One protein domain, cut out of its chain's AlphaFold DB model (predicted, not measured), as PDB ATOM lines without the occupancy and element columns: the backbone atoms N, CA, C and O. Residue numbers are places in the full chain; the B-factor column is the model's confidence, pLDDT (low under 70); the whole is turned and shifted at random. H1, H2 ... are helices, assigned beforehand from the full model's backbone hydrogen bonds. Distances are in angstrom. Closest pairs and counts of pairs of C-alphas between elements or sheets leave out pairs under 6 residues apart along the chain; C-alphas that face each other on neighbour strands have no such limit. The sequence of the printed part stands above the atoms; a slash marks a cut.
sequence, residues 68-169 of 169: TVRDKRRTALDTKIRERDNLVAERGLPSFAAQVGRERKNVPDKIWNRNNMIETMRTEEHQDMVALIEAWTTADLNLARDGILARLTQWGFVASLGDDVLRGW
ATOM      1  N   THR A  68     140.814 186.980 140.511       65.31
ATOM      2  CA  THR A  68     139.829 187.032 141.603       65.31
ATOM      3  C   THR A  68     138.677 186.029 141.456       65.31
ATOM      4  O   THR A  68     138.213 185.476 142.454       65.31
ATOM      5  N   VAL A  69     138.172 185.793 140.238       68.69
ATOM      6  CA  VAL A  69     137.126 184.780 139.989       68.69
ATOM      7  C   VAL A  69     137.690 183.382 140.239       68.69
ATOM      8  O   VAL A  69     137.041 182.566 140.899       68.69
ATOM      9  N   ARG A  70     138.931 183.143 139.804       71.75
ATOM     10  CA  ARG A  70     139.667 181.907 140.078       71.75
ATOM     11  C   ARG A  70     139.858 181.670 141.576       71.75
ATOM     12  O   ARG A  70     139.504 180.601 142.062       71.75
ATOM     13  N   ASP A  71     140.351 182.659 142.317       71.81
ATOM     14  CA  ASP A  71     140.618 182.537 143.757       71.81
ATOM     15  C   ASP A  71     139.346 182.211 144.557       71.81
ATOM     16  O   ASP A  71     139.359 181.390 145.481       71.81
ATOM     17  N   LYS A  72     138.208 182.795 144.159       76.12
ATOM     18  CA  LYS A  72     136.894 182.456 144.724       76.12
ATOM     19  C   LYS A  72     136.502 181.012 144.420       76.12
ATOM     20  O   LYS A  72     136.069 180.305 145.332       76.12
ATOM     21  N   ARG A  73     136.671 180.557 143.172       74.50
ATOM     22  CA  ARG A  73     136.390 179.163 142.791       74.50
ATOM     23  C   ARG A  73     137.304 178.193 143.541       74.50
ATOM     24  O   ARG A  73     136.819 177.185 144.041       74.50
ATOM     25  N   ARG A  74     138.582 178.534 143.722       75.69
ATOM     26  CA  ARG A  74     139.541 177.751 144.511       75.69
ATOM     27  C   ARG A  74     139.110 177.625 145.970       75.69
ATOM     28  O   ARG A  74     139.040 176.522 146.496       75.69
ATOM     29  N   THR A  75     138.738 178.738 146.596       81.38
ATOM     30  CA  THR A  75     138.229 178.731 147.977       81.38
ATOM     31  C   THR A  75     136.992 177.834 148.106       81.38
ATOM     32  O   THR A  75     136.845 177.092 149.082       81.38
ATOM     33  N   ALA A  76     136.106 177.854 147.104       80.81
ATOM     34  CA  ALA A  76     134.944 176.975 147.053       80.81
ATOM     35  C   ALA A  76     135.333 175.496 146.862       80.81
ATOM     36  O   ALA A  76     134.791 174.640 147.564       80.81
ATOM     37  N   LEU A  77     136.288 175.195 145.976       79.69
ATOM     38  CA  LEU A  77     136.820 173.849 145.744       79.69
ATOM     39  C   LEU A  77     137.415 173.263 147.033       79.69
ATOM     40  O   LEU A  77     137.012 172.177 147.445       79.69
ATOM     41  N   ASP A  78     138.293 174.008 147.708       81.62
ATOM     42  CA  ASP A  78     138.931 173.599 148.967       81.62
ATOM     43  C   ASP A  78     137.887 173.340 150.059       81.62
ATOM     44  O   ASP A  78     137.968 172.365 150.811       81.62
ATOM     45  N   THR A  79     136.849 174.180 150.110       83.94
ATOM     46  CA  THR A  79     135.719 173.991 151.025       83.94
ATOM     47  C   THR A  79     134.966 172.695 150.715       83.94
ATOM     48  O   THR A  79     134.665 171.934 151.634       83.94
ATOM     49  N   LYS A  80     134.695 172.390 149.438       77.88
ATOM     50  CA  LYS A  80     134.003 171.151 149.041       77.88
ATOM     51  C   LYS A  80     134.836 169.896 149.253       77.88
ATOM     52  O   LYS A  80     134.276 168.877 149.654       77.88
ATOM     53  N   ILE A  81     136.145 169.976 149.042       78.38
ATOM     54  CA  ILE A  81     137.090 168.905 149.369       78.38
ATOM     55  C   ILE A  81     137.042 168.620 150.871       78.38
ATOM     56  O   ILE A  81     136.801 167.479 151.257       78.38
ATOM     57  N   ARG A  82     137.136 169.658 151.714       83.62
ATOM     58  CA  ARG A  82     137.054 169.511 153.173       83.62
ATOM     59  C   ARG A  82     135.704 168.953 153.636       83.62
ATOM     60  O   ARG A  82     135.675 168.069 154.482       83.62
ATOM     61  N   GLU A  83     134.589 169.431 153.072       80.75
ATOM     62  CA  GLU A  83     133.250 168.877 153.346       80.75
ATOM     63  C   GLU A  83     133.198 167.372 153.041       80.75
ATOM     64  O   GLU A  83     132.661 166.591 153.824       80.75
ATOM     65  N   ARG A  84     133.757 166.958 151.900       81.88
ATOM     66  CA  ARG A  84     133.798 165.560 151.463       81.88
ATOM     67  C   ARG A  84     134.682 164.711 152.375       81.88
ATOM     68  O   ARG A  84     134.260 163.621 152.750       81.88
ATOM     69  N   ASP A  85     135.843 165.214 152.777       80.56
ATOM     70  CA  ASP A  85     136.768 164.506 153.670       80.56
ATOM     71  C   ASP A  85     136.170 164.331 155.076       80.56
ATOM     72  O   ASP A  85     136.243 163.241 155.644       80.56
ATOM     73  N   ASN A  86     135.475 165.351 155.592       81.56
ATOM     74  CA  ASN A  86     134.726 165.255 156.848       81.56
ATOM     75  C   ASN A  86     133.621 164.190 156.766       81.56
ATOM     76  O   ASN A  86     133.526 163.343 157.649       81.56
ATOM     77  N   LEU A  87     132.834 164.162 155.682       76.12
ATOM     78  CA  LEU A  87     131.790 163.145 155.483       76.12
ATOM     79  C   LEU A  87     132.362 161.721 155.382       76.12
ATOM     80  O   LEU A  87     131.732 160.763 155.837       76.12
ATOM     81  N   VAL A  88     133.544 161.564 154.780       76.69
ATOM     82  CA  VAL A  88     134.250 160.275 154.713       76.69
ATOM     83  C   VAL A  88     134.743 159.851 156.098       76.69
ATOM     84  O   VAL A  88     134.573 158.689 156.460       76.69
ATOM     85  N   ALA A  89     135.299 160.775 156.886       78.94
ATOM     86  CA  ALA A  89     135.739 160.506 158.254       78.94
ATOM     87  C   ALA A  89     134.561 160.141 159.175       78.94
ATOM     88  O   ALA A  89     134.634 159.179 159.940       78.94
ATOM     89  N   GLU A  90     133.440 160.854 159.052       73.06
ATOM     90  CA  GLU A  90     132.222 160.611 159.827       73.06
ATOM     91  C   GLU A  90     131.579 159.256 159.510       73.06
ATOM     92  O   GLU A  90     131.026 158.624 160.410       73.06
ATOM     93  N   ARG A  91     131.719 158.745 158.275       66.81
ATOM     94  CA  ARG A  91     131.211 157.418 157.881       66.81
ATOM     95  C   ARG A  91     131.733 156.279 158.761       66.81
ATOM     96  O   ARG A  91     131.057 155.259 158.881       66.81
ATOM     97  N   GLY A  92     132.916 156.434 159.356       63.25
ATOM     98  CA  GLY A  92     133.519 155.440 160.245       63.25
ATOM     99  C   GLY A  92     133.007 155.468 161.691       63.25
ATOM    100  O   GLY A  92     133.372 154.586 162.466       63.25
ATOM    101  N   LEU A  93     132.191 156.454 162.083       68.44
ATOM    102  CA  LEU A  93     131.782 156.644 163.477       68.44
ATOM    103  C   LEU A  93     130.496 155.868 163.834       68.44
ATOM    104  O   LEU A  93     129.535 155.870 163.068       68.44
ATOM    105  N   PRO A  94     130.388 155.274 165.038       59.94
ATOM    106  CA  PRO A  94     129.162 154.595 165.480       59.94
ATOM    107  C   PRO A  94     127.929 155.513 165.572       59.94
ATOM    108  O   PRO A  94     126.808 155.083 165.304       59.94
ATOM    109  N   SER A  95     128.124 156.794 165.907       62.38
ATOM    110  CA  SER A  95     127.067 157.819 165.959       62.38
ATOM    111  C   SER A  95     126.442 158.106 164.588       62.38
ATOM    112  O   SER A  95     125.282 158.508 164.502       62.38
ATOM    113  N   PHE A  96     127.182 157.841 163.514       59.00
ATOM    114  CA  PHE A  96     126.766 158.083 162.142       59.00
ATOM    115  C   PHE A  96     125.709 157.084 161.667       59.00
ATOM    116  O   PHE A  96     124.722 157.482 161.051       59.00
ATOM    117  N   ALA A  97     125.840 155.799 162.018       57.66
ATOM    118  CA  ALA A  97     124.833 154.782 161.701       57.66
ATOM    119  C   ALA A  97     123.456 155.126 162.306       57.66
ATOM    120  O   ALA A  97     122.421 154.909 161.675       57.66
ATOM    121  N   ALA A  98     123.442 155.743 163.494       59.00
ATOM    122  CA  ALA A  98     122.223 156.215 164.150       59.00
ATOM    123  C   ALA A  98     121.622 157.478 163.493       59.00
ATOM    124  O   ALA A  98     120.409 157.689 163.557       59.00
ATOM    125  N   GLN A  99     122.451 158.308 162.851       57.47
ATOM    126  CA  GLN A  99     122.053 159.565 162.205       57.47
ATOM    127  C   GLN A  99     121.573 159.354 160.756       57.47
ATOM    128  O   GLN A  99     120.576 159.952 160.344       57.47
ATOM    129  N   VAL A 100     122.195 158.429 160.015       55.47
ATOM    130  CA  VAL A 100     121.774 158.018 158.659       55.47
ATOM    131  C   VAL A 100     120.371 157.403 158.662       55.47
ATOM    132  O   VAL A 100     119.603 157.633 157.736       55.47
ATOM    133  N   GLY A 101     119.976 156.709 159.735       56.69
ATOM    134  CA  GLY A 101     118.607 156.201 159.883       56.69
ATOM    135  C   GLY A 101     117.523 157.287 159.994       56.69
ATOM    136  O   GLY A 101     116.342 156.973 159.857       56.69
ATOM    137  N   ARG A 102     117.890 158.556 160.245       61.28
ATOM    138  CA  ARG A 102     116.950 159.681 160.424       61.28
ATOM    139  C   ARG A 102     116.944 160.674 159.259       61.28
ATOM    140  O   ARG A 102     115.903 161.263 158.976       61.28
ATOM    141  N   GLU A 103     118.068 160.869 158.572       59.38
ATOM    142  CA  GLU A 103     118.152 161.771 157.417       59.38
ATOM    143  C   GLU A 103     117.889 161.021 156.101       59.38
ATOM    144  O   GLU A 103     118.684 160.196 155.672       59.38
ATOM    145  N   ARG A 104     116.799 161.365 155.398       52.50
ATOM    146  CA  ARG A 104     116.346 160.746 154.127       52.50
ATOM    147  C   ARG A 104     117.346 160.777 152.947       52.50
ATOM    148  O   ARG A 104     116.994 160.321 151.865       52.50
ATOM    149  N   LYS A 105     118.554 161.328 153.102       57.31
ATOM    150  CA  LYS A 105     119.612 161.310 152.077       57.31
ATOM    151  C   LYS A 105     120.811 160.554 152.630       57.31
ATOM    152  O   LYS A 105     121.514 161.074 153.496       57.31
ATOM    153  N   ASN A 106     121.035 159.350 152.109       68.00
ATOM    154  CA  ASN A 106     122.141 158.492 152.506       68.00
ATOM    155  C   ASN A 106     123.459 159.251 152.303       68.00
ATOM    156  O   ASN A 106     123.676 159.896 151.281       68.00
ATOM    157  N   VAL A 107     124.361 159.213 153.282       63.03
ATOM    158  CA  VAL A 107     125.657 159.904 153.178       63.03
ATOM    159  C   VAL A 107     126.498 159.466 151.965       63.03
ATOM    160  O   VAL A 107     127.155 160.334 151.391       63.03
ATOM    161  N   PRO A 108     126.430 158.207 151.479       66.31
ATOM    162  CA  PRO A 108     126.936 157.851 150.154       66.31
ATOM    163  C   PRO A 108     126.489 158.803 149.034       66.31
ATOM    164  O   PRO A 108     127.332 159.241 148.256       66.31
ATOM    165  N   ASP A 109     125.221 159.223 149.011       69.94
ATOM    166  CA  ASP A 109     124.694 160.162 148.014       69.94
ATOM    167  C   ASP A 109     125.270 161.569 148.213       69.94
ATOM    168  O   ASP A 109     125.513 162.292 147.248       69.94
ATOM    169  N   LYS A 110     125.512 161.989 149.463       70.38
ATOM    170  CA  LYS A 110     126.150 163.284 149.756       70.38
ATOM    171  C   LYS A 110     127.614 163.291 149.304       70.38
ATOM    172  O   LYS A 110     128.029 164.246 148.652       70.38
ATOM    173  N   ILE A 111     128.369 162.231 149.601       73.12
ATOM    174  CA  ILE A 111     129.769 162.072 149.175       73.12
ATOM    175  C   ILE A 111     129.851 162.013 147.648       73.12
ATOM    176  O   ILE A 111     130.655 162.729 147.054       73.12
ATOM    177  N   TRP A 112     128.988 161.220 147.011       78.62
ATOM    178  CA  TRP A 112     128.919 161.112 145.555       78.62
ATOM    179  C   TRP A 112     128.606 162.462 144.901       78.62
ATOM    180  O   TRP A 112     129.355 162.916 144.038       78.62
ATOM    181  N   ASN A 113     127.587 163.177 145.390       75.38
ATOM    182  CA  ASN A 113     127.264 164.518 144.897       75.38
ATOM    183  C   ASN A 113     128.430 165.503 145.076       75.38
ATOM    184  O   ASN A 113     128.661 166.339 144.207       75.38
ATOM    185  N   ARG A 114     129.182 165.427 146.185       77.25
ATOM    186  CA  ARG A 114     130.361 166.285 146.383       77.25
ATOM    187  C   ARG A 114     131.515 165.932 145.458       77.25
ATOM    188  O   ARG A 114     132.130 166.856 144.936       77.25
ATOM    189  N   ASN A 115     131.766 164.653 145.200       76.06
ATOM    190  CA  ASN A 115     132.772 164.240 144.222       76.06
ATOM    191  C   ASN A 115     132.436 164.764 142.820       76.06
ATOM    192  O   ASN A 115     133.299 165.381 142.202       76.06
ATOM    193  N   ASN A 116     131.180 164.643 142.380       78.94
ATOM    194  CA  ASN A 116     130.754 165.179 141.084       78.94
ATOM    195  C   ASN A 116     130.944 166.701 140.999       78.94
ATOM    196  O   ASN A 116     131.458 167.208 140.008       78.94
ATOM    197  N   MET A 117     130.581 167.444 142.053       76.38
ATOM    198  CA  MET A 117     130.797 168.897 142.089       76.38
ATOM    199  C   MET A 117     132.285 169.270 142.028       76.38
ATOM    200  O   MET A 117     132.641 170.237 141.360       76.38
ATOM    201  N   ILE A 118     133.154 168.521 142.718       77.00
ATOM    202  CA  ILE A 118     134.610 168.721 142.667       77.00
ATOM    203  C   ILE A 118     135.131 168.469 141.249       77.00
ATOM    204  O   ILE A 118     135.925 169.256 140.745       77.00
ATOM    205  N   GLU A 119     134.669 167.407 140.595       81.56
ATOM    206  CA  GLU A 119     135.065 167.065 139.229       81.56
ATOM    207  C   GLU A 119     134.614 168.120 138.209       81.56
ATOM    208  O   GLU A 119     135.410 168.546 137.370       81.56
ATOM    209  N   THR A 120     133.379 168.621 138.328       78.56
ATOM    210  CA  THR A 120     132.890 169.726 137.488       78.56
ATOM    211  C   THR A 120     133.749 170.976 137.672       78.56
ATOM    212  O   THR A 120     134.230 171.533 136.691       78.56
ATOM    213  N   MET A 121     134.027 171.379 138.919       78.06
ATOM    214  CA  MET A 121     134.854 172.563 139.193       78.06
ATOM    215  C   MET A 121     136.296 172.415 138.682       78.06
ATOM    216  O   MET A 121     136.861 173.390 138.192       78.06
ATOM    217  N   ARG A 122     136.885 171.212 138.750       78.75
ATOM    218  CA  ARG A 122     138.206 170.924 138.161       78.75
ATOM    219  C   ARG A 122     138.192 171.007 136.639       78.75
ATOM    220  O   ARG A 122     139.140 171.509 136.048       78.75
ATOM    221  N   THR A 123     137.120 170.532 136.011       79.69
ATOM    222  CA  THR A 123     136.955 170.605 134.554       79.69
ATOM    223  C   THR A 123     136.829 172.053 134.088       79.69
ATOM    224  O   THR A 123     137.494 172.441 133.132       79.69
ATOM    225  N   GLU A 124     136.034 172.868 134.786       78.56
ATOM    226  CA  GLU A 124     135.949 174.311 134.527       78.56
ATOM    227  C   GLU A 124     137.317 174.987 134.672       78.56
ATOM    228  O   GLU A 124     137.729 175.746 133.803       78.56
ATOM    229  N   GLU A 125     138.058 174.673 135.738       77.44
ATOM    230  CA  GLU A 125     139.392 175.233 135.953       77.44
ATOM    231  C   GLU A 125     140.394 174.805 134.870       77.44
ATOM    232  O   GLU A 125     141.232 175.604 134.453       77.44
ATOM    233  N   HIS A 126     140.287 173.575 134.364       79.62
ATOM    234  CA  HIS A 126     141.074 173.130 133.219       79.62
ATOM    235  C   HIS A 126     140.724 173.915 131.949       79.62
ATOM    236  O   HIS A 126     141.623 174.360 131.248       79.62
ATOM    237  N   GLN A 127     139.440 174.137 131.662       76.19
ATOM    238  CA  GLN A 127     139.009 174.933 130.504       76.19
ATOM    239  C   GLN A 127     139.493 176.386 130.586       76.19
ATOM    240  O   GLN A 127     139.934 176.943 129.582       76.19
ATOM    241  N   ASP A 128     139.479 176.978 131.780       76.62
ATOM    242  CA  ASP A 128     140.017 178.322 131.999       76.62
ATOM    243  C   ASP A 128     141.535 178.372 131.761       76.62
ATOM    244  O   ASP A 128     142.044 179.323 131.164       76.62
ATOM    245  N   MET A 129     142.258 177.330 132.187       79.44
ATOM    246  CA  MET A 129     143.684 177.169 131.899       79.44
ATOM    247  C   MET A 129     143.934 177.139 130.387       79.44
ATOM    248  O   MET A 129     144.775 177.889 129.896       79.44
ATOM    249  N   VAL A 130     143.175 176.317 129.652       80.06
ATOM    250  CA  VAL A 130     143.274 176.199 128.187       80.06
ATOM    251  C   VAL A 130     143.084 177.560 127.522       80.06
ATOM    252  O   VAL A 130     143.933 177.997 126.747       80.06
ATOM    253  N   ALA A 131     142.004 178.257 127.880       74.94
ATOM    254  CA  ALA A 131     141.651 179.547 127.303       74.94
ATOM    255  C   ALA A 131     142.714 180.624 127.573       74.94
ATOM    256  O   ALA A 131     142.993 181.453 126.706       74.94
ATOM    257  N   LEU A 132     143.339 180.615 128.757       76.00
ATOM    258  CA  LEU A 132     144.442 181.524 129.070       76.00
ATOM    259  C   LEU A 132     145.686 181.237 128.243       76.00
ATOM    260  O   LEU A 132     146.345 182.175 127.795       76.00
ATOM    261  N   ILE A 133     146.008 179.964 128.033       78.12
ATOM    262  CA  ILE A 133     147.166 179.601 127.225       78.12
ATOM    263  C   ILE A 133     146.936 180.038 125.780       78.12
ATOM    264  O   ILE A 133     147.792 180.727 125.233       78.12
ATOM    265  N   GLU A 134     145.758 179.758 125.213       78.00
ATOM    266  CA  GLU A 134     145.368 180.235 123.879       78.00
ATOM    267  C   GLU A 134     145.447 181.765 123.767       78.00
ATOM    268  O   GLU A 134     145.977 182.303 122.790       78.00
ATOM    269  N   ALA A 135     144.962 182.483 124.783       73.00
ATOM    270  CA  ALA A 135     145.041 183.937 124.853       73.00
ATOM    271  C   ALA A 135     146.494 184.437 124.853       73.00
ATOM    272  O   ALA A 135     146.832 185.373 124.125       73.00
ATOM    273  N   TRP A 136     147.366 183.815 125.650       78.69
ATOM    274  CA  TRP A 136     148.774 184.191 125.742       78.69
ATOM    275  C   TRP A 136     149.545 183.887 124.464       78.69
ATOM    276  O   TRP A 136     150.309 184.741 124.028       78.69
ATOM    277  N   THR A 137     149.325 182.727 123.846       75.19
ATOM    278  CA  THR A 137     149.983 182.359 122.584       75.19
ATOM    279  C   THR A 137     149.475 183.189 121.409       75.19
ATOM    280  O   THR A 137     150.218 183.437 120.469       75.19
ATOM    281  N   THR A 138     148.225 183.660 121.459       74.00
ATOM    282  CA  THR A 138     147.688 184.599 120.460       74.00
ATOM    283  C   THR A 138     148.310 185.989 120.608       74.00
ATOM    284  O   THR A 138     148.576 186.658 119.612       74.00
ATOM    285  N   ALA A 139     148.544 186.436 121.846       72.00
ATOM    286  CA  ALA A 139     149.154 187.734 122.129       72.00
ATOM    287  C   ALA A 139     150.678 187.749 121.908       72.00
ATOM    288  O   ALA A 139     151.230 188.782 121.533       72.00
ATOM    289  N   ASP A 140     151.351 186.620 122.134       74.62
ATOM    290  CA  ASP A 140     152.790 186.443 121.954       74.62
ATOM    291  C   ASP A 140     153.077 185.093 121.281       74.62
ATOM    292  O   ASP A 140     153.139 184.044 121.926       74.62
ATOM    293  N   LEU A 141     153.276 185.138 119.961       77.38
ATOM    294  CA  LEU A 141     153.536 183.958 119.130       77.38
ATOM    295  C   LEU A 141     154.877 183.276 119.441       77.38
ATOM    296  O   LEU A 141     155.084 182.134 119.038       77.38
ATOM    297  N   ASN A 142     155.786 183.957 120.146       83.81
ATOM    298  CA  ASN A 142     157.089 183.415 120.528       83.81
ATOM    299  C   ASN A 142     157.101 182.887 121.967       83.81
ATOM    300  O   ASN A 142     158.160 182.500 122.470       83.81
ATOM    301  N   LEU A 143     155.949 182.873 122.645       79.62
ATOM    302  CA  LEU A 143     155.856 182.409 124.018       79.62
ATOM    303  C   LEU A 143     156.175 180.910 124.101       79.62
ATOM    304  O   LEU A 143     155.364 180.049 123.764       79.62
ATOM    305  N   ALA A 144     157.377 180.604 124.580       82.19
ATOM    306  CA  ALA A 144     157.835 179.238 124.771       82.19
ATOM    307  C   ALA A 144     157.071 178.527 125.902       82.19
ATOM    308  O   ALA A 144     156.584 179.158 126.845       82.19
ATOM    309  N   ARG A 145     157.049 177.188 125.848       79.50
ATOM    310  CA  ARG A 145     156.386 176.316 126.835       79.50
ATOM    311  C   ARG A 145     156.777 176.638 128.280       79.50
ATOM    312  O   ARG A 145     155.901 176.730 129.132       79.50
ATOM    313  N   ASP A 146     158.056 176.883 128.550       81.19
ATOM    314  CA  ASP A 146     158.529 177.219 129.900       81.19
ATOM    315  C   ASP A 146     157.962 178.558 130.396       81.19
ATOM    316  O   ASP A 146     157.613 178.699 131.568       81.19
ATOM    317  N   GLY A 147     157.788 179.526 129.492       79.88
ATOM    318  CA  GLY A 147     157.130 180.797 129.789       79.88
ATOM    319  C   GLY A 147     155.642 180.622 130.100       79.88
ATOM    320  O   GLY A 147     155.124 181.264 131.015       79.88
ATOM    321  N   ILE A 148     154.965 179.710 129.395       80.38
ATOM    322  CA  ILE A 148     153.577 179.327 129.687       80.38
ATOM    323  C   ILE A 148     153.495 178.680 131.073       80.38
ATOM    324  O   ILE A 148     152.697 179.114 131.899       80.38
ATOM    325  N   LEU A 149     154.350 177.699 131.370       81.25
ATOM    326  CA  LEU A 149     154.378 177.005 132.662       81.25
ATOM    327  C   LEU A 149     154.668 177.957 133.831       81.25
ATOM    328  O   LEU A 149     154.007 177.874 134.869       81.25
ATOM    329  N   ALA A 150     155.596 178.902 133.662       80.12
ATOM    330  CA  ALA A 150     155.877 179.925 134.667       80.12
ATOM    331  C   ALA A 150     154.641 180.798 134.943       80.12
ATOM    332  O   ALA A 150     154.288 181.018 136.104       80.12
ATOM    333  N   ARG A 151     153.927 181.229 133.891       81.31
ATOM    334  CA  ARG A 151     152.676 181.990 134.031       81.31
ATOM    335  C   ARG A 151     151.578 181.158 134.685       81.31
ATOM    336  O   ARG A 151     150.934 181.646 135.604       81.31
ATOM    337  N   LEU A 152     151.398 179.898 134.295       79.75
ATOM    338  CA  LEU A 152     150.431 178.993 134.928       79.75
ATOM    339  C   LEU A 152     150.721 178.782 136.415       79.75
ATOM    340  O   LEU A 152     149.797 178.752 137.229       79.75
ATOM    341  N   THR A 153     152.000 178.675 136.777       77.62
ATOM    342  CA  THR A 153     152.447 178.552 138.169       77.62
ATOM    343  C   THR A 153     152.162 179.829 138.950       77.62
ATOM    344  O   THR A 153     151.580 179.758 140.029       77.62
ATOM    345  N   GLN A 154     152.486 180.997 138.387       77.00
ATOM    346  CA  GLN A 154     152.173 182.299 138.986       77.00
ATOM    347  C   GLN A 154     150.664 182.492 139.165       77.00
ATOM    348  O   GLN A 154     150.211 183.016 140.181       77.00
ATOM    349  N   TRP A 155     149.880 182.021 138.197       75.50
ATOM    350  CA  TRP A 155     148.425 182.010 138.268       75.50
ATOM    351  C   TRP A 155     147.883 180.935 139.201       75.50
ATOM    352  O   TRP A 155     146.706 180.997 139.530       75.50
ATOM    353  N   GLY A 156     148.713 179.995 139.666       73.69
ATOM    354  CA  GLY A 156     148.404 179.000 140.688       73.69
ATOM    355  C   GLY A 156     147.745 177.712 140.189       73.69
ATOM    356  O   GLY A 156     147.196 176.990 141.022       73.69
ATOM    357  N   PHE A 157     147.754 177.422 138.882       75.12
ATOM    358  CA  PHE A 157     147.100 176.236 138.294       75.12
ATOM    359  C   PHE A 157     147.761 174.910 138.688       75.12
ATOM    360  O   PHE A 157     147.073 173.910 138.885       75.12
ATOM    361  N   VAL A 158     149.082 174.910 138.880       67.56
ATOM    362  CA  VAL A 158     149.846 173.727 139.320       67.56
ATOM    363  C   VAL A 158     149.288 173.156 140.631       67.56
ATOM    364  O   VAL A 158     149.142 171.948 140.786       67.56
ATOM    365  N   ALA A 159     148.900 174.032 141.563       61.84
ATOM    366  CA  ALA A 159     148.390 173.631 142.872       61.84
ATOM    367  C   ALA A 159     146.983 173.006 142.832       61.84
ATOM    368  O   ALA A 159     146.601 172.336 143.788       61.84
ATOM    369  N   SER A 160     146.195 173.249 141.782       62.00
ATOM    370  CA  SER A 160     144.781 172.856 141.728       62.00
ATOM    371  C   SER A 160     144.500 171.702 140.771       62.00
ATOM    372  O   SER A 160     143.728 170.801 141.107       62.00
ATOM    373  N   LEU A 161     145.151 171.701 139.606       65.75
ATOM    374  CA  LEU A 161     145.046 170.635 138.610       65.75
ATOM    375  C   LEU A 161     146.088 169.529 138.842       65.75
ATOM    376  O   LEU A 161     145.865 168.389 138.438       65.75
ATOM    377  N   GLY A 162     147.176 169.838 139.554       63.97
ATOM    378  CA  GLY A 162     148.316 168.944 139.753       63.97
ATOM    379  C   GLY A 162     149.253 168.908 138.542       63.97
ATOM    380  O   GLY A 162     148.855 169.203 137.414       63.97
ATOM    381  N   ASP A 163     150.507 168.516 138.776       61.28
ATOM    382  CA  ASP A 163     151.550 168.447 137.738       61.28
ATOM    383  C   ASP A 163     151.172 167.520 136.572       61.28
ATOM    384  O   ASP A 163     151.561 167.754 135.428       61.28
ATOM    385  N   ASP A 164     150.393 166.471 136.839       58.81
ATOM    386  CA  ASP A 164     150.049 165.458 135.840       58.81
ATOM    387  C   ASP A 164     149.118 165.989 134.743       58.81
ATOM    388  O   ASP A 164     149.227 165.570 133.590       58.81
ATOM    389  N   VAL A 165     148.261 166.967 135.056       58.41
ATOM    390  CA  VAL A 165     147.388 167.609 134.060       58.41
ATOM    391  C   VAL A 165     148.198 168.481 133.095       58.41
ATOM    392  O   VAL A 165     147.831 168.608 131.929       58.41
ATOM    393  N   LEU A 166     149.337 169.019 133.541       59.56
ATOM    394  CA  LEU A 166     150.242 169.823 132.712       59.56
ATOM    395  C   LEU A 166     151.164 168.974 131.827       59.56
ATOM    396  O   LEU A 166     151.704 169.478 130.848       59.56
ATOM    397  N   ARG A 167     151.353 167.686 132.141       60.12
ATOM    398  CA  ARG A 167     152.175 166.766 131.332       60.12
ATOM    399  C   ARG A 167     151.483 166.303 130.050       60.12
ATOM    400  O   ARG A 167     152.175 165.924 129.110       60.12
ATOM    401  N   GLY A 168     150.149 166.315 130.029       54.66
ATOM    402  CA  GLY A 168     149.329 165.994 128.853       54.66
ATOM    403  C   GLY A 168     149.115 167.170 127.893       54.66
ATOM    404  O   GLY A 168     148.407 167.008 126.902       54.66
ATOM    405  N   TRP A 169     149.702 168.324 128.219       53.59
ATOM    406  CA  TRP A 169     149.745 169.548 127.427       53.59
ATOM    407  C   TRP A 169     151.095 169.703 126.719       53.59
ATOM    408  O   TRP A 169     152.151 169.651 127.402       53.59
TER     409      TRP A 169
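AT A GLANCE: This is residues 68 to 169 of the 169 residues of an uncharacterized protein of Massarina eburnea CBS 473.64 (UniProt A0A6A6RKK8). One long helix, H3, is the spine of a rod; H1 runs back side by side with its first part, and H2 sits in the turn between them. Past the other end of H3 the chain folds back through three short helices, H4, H5 and H6, and H5 packs on H3 at residues 122 to 126. Residues 101 to 106 stick out. The printed part has 102 residues with six named helices, H1 to H6 in order, and no named strand: all helix, loose, with a radius of gyration of the C-alphas of 18.5 A and spans of 62 by 23 by 19 A.

IN THESE COORDINATES: Find C-alpha 107 at (125.657, 159.904, 153.178); from there H3, residues 107 to 139, runs 47.9 A to C-alpha 139 at (149.154, 187.734, 122.129). H1, residues 68 to 90, starts at (139.829, 187.032, 141.603) and covers 33.0 A. H2 is residues 94 to 100, H4 145 to 154, H5 158 to 161 and H6 163 to 167.

HOW THE PARTS SIT: Begin at the hub, H3. It touches H1 at a shallow tilt of 25 degrees, opposite ways; their closest C-alphas, Arg 84 and Ile 111, are 5.8 A apart. H3 touches H5, closest at the C-alphas of Arg 122 and Leu 161, 6.9 A. With residues 129 to 136 alone, H3 only just touches H4, with 3 pairs of C-alphas within 8 A, closest Ile 133 and Ile 148 at 6.9 A. H2 touches no helix, and neither does H6. Every O i to N i+4 pair is within hydrogen-bond range in H1, H3, H4 and H6, and 2 of 3 in H2; H5 is too short for one.

THE WHOLE: The C-alphas farthest apart, Ala 98 and Asn 142, are 62.1 A apart. The printed part has no cut, and no link is long. Mean pLDDT of the printed part is 72.5; look for values under 70 at residues 68 to 69, 91 to 109 and 158 to 169.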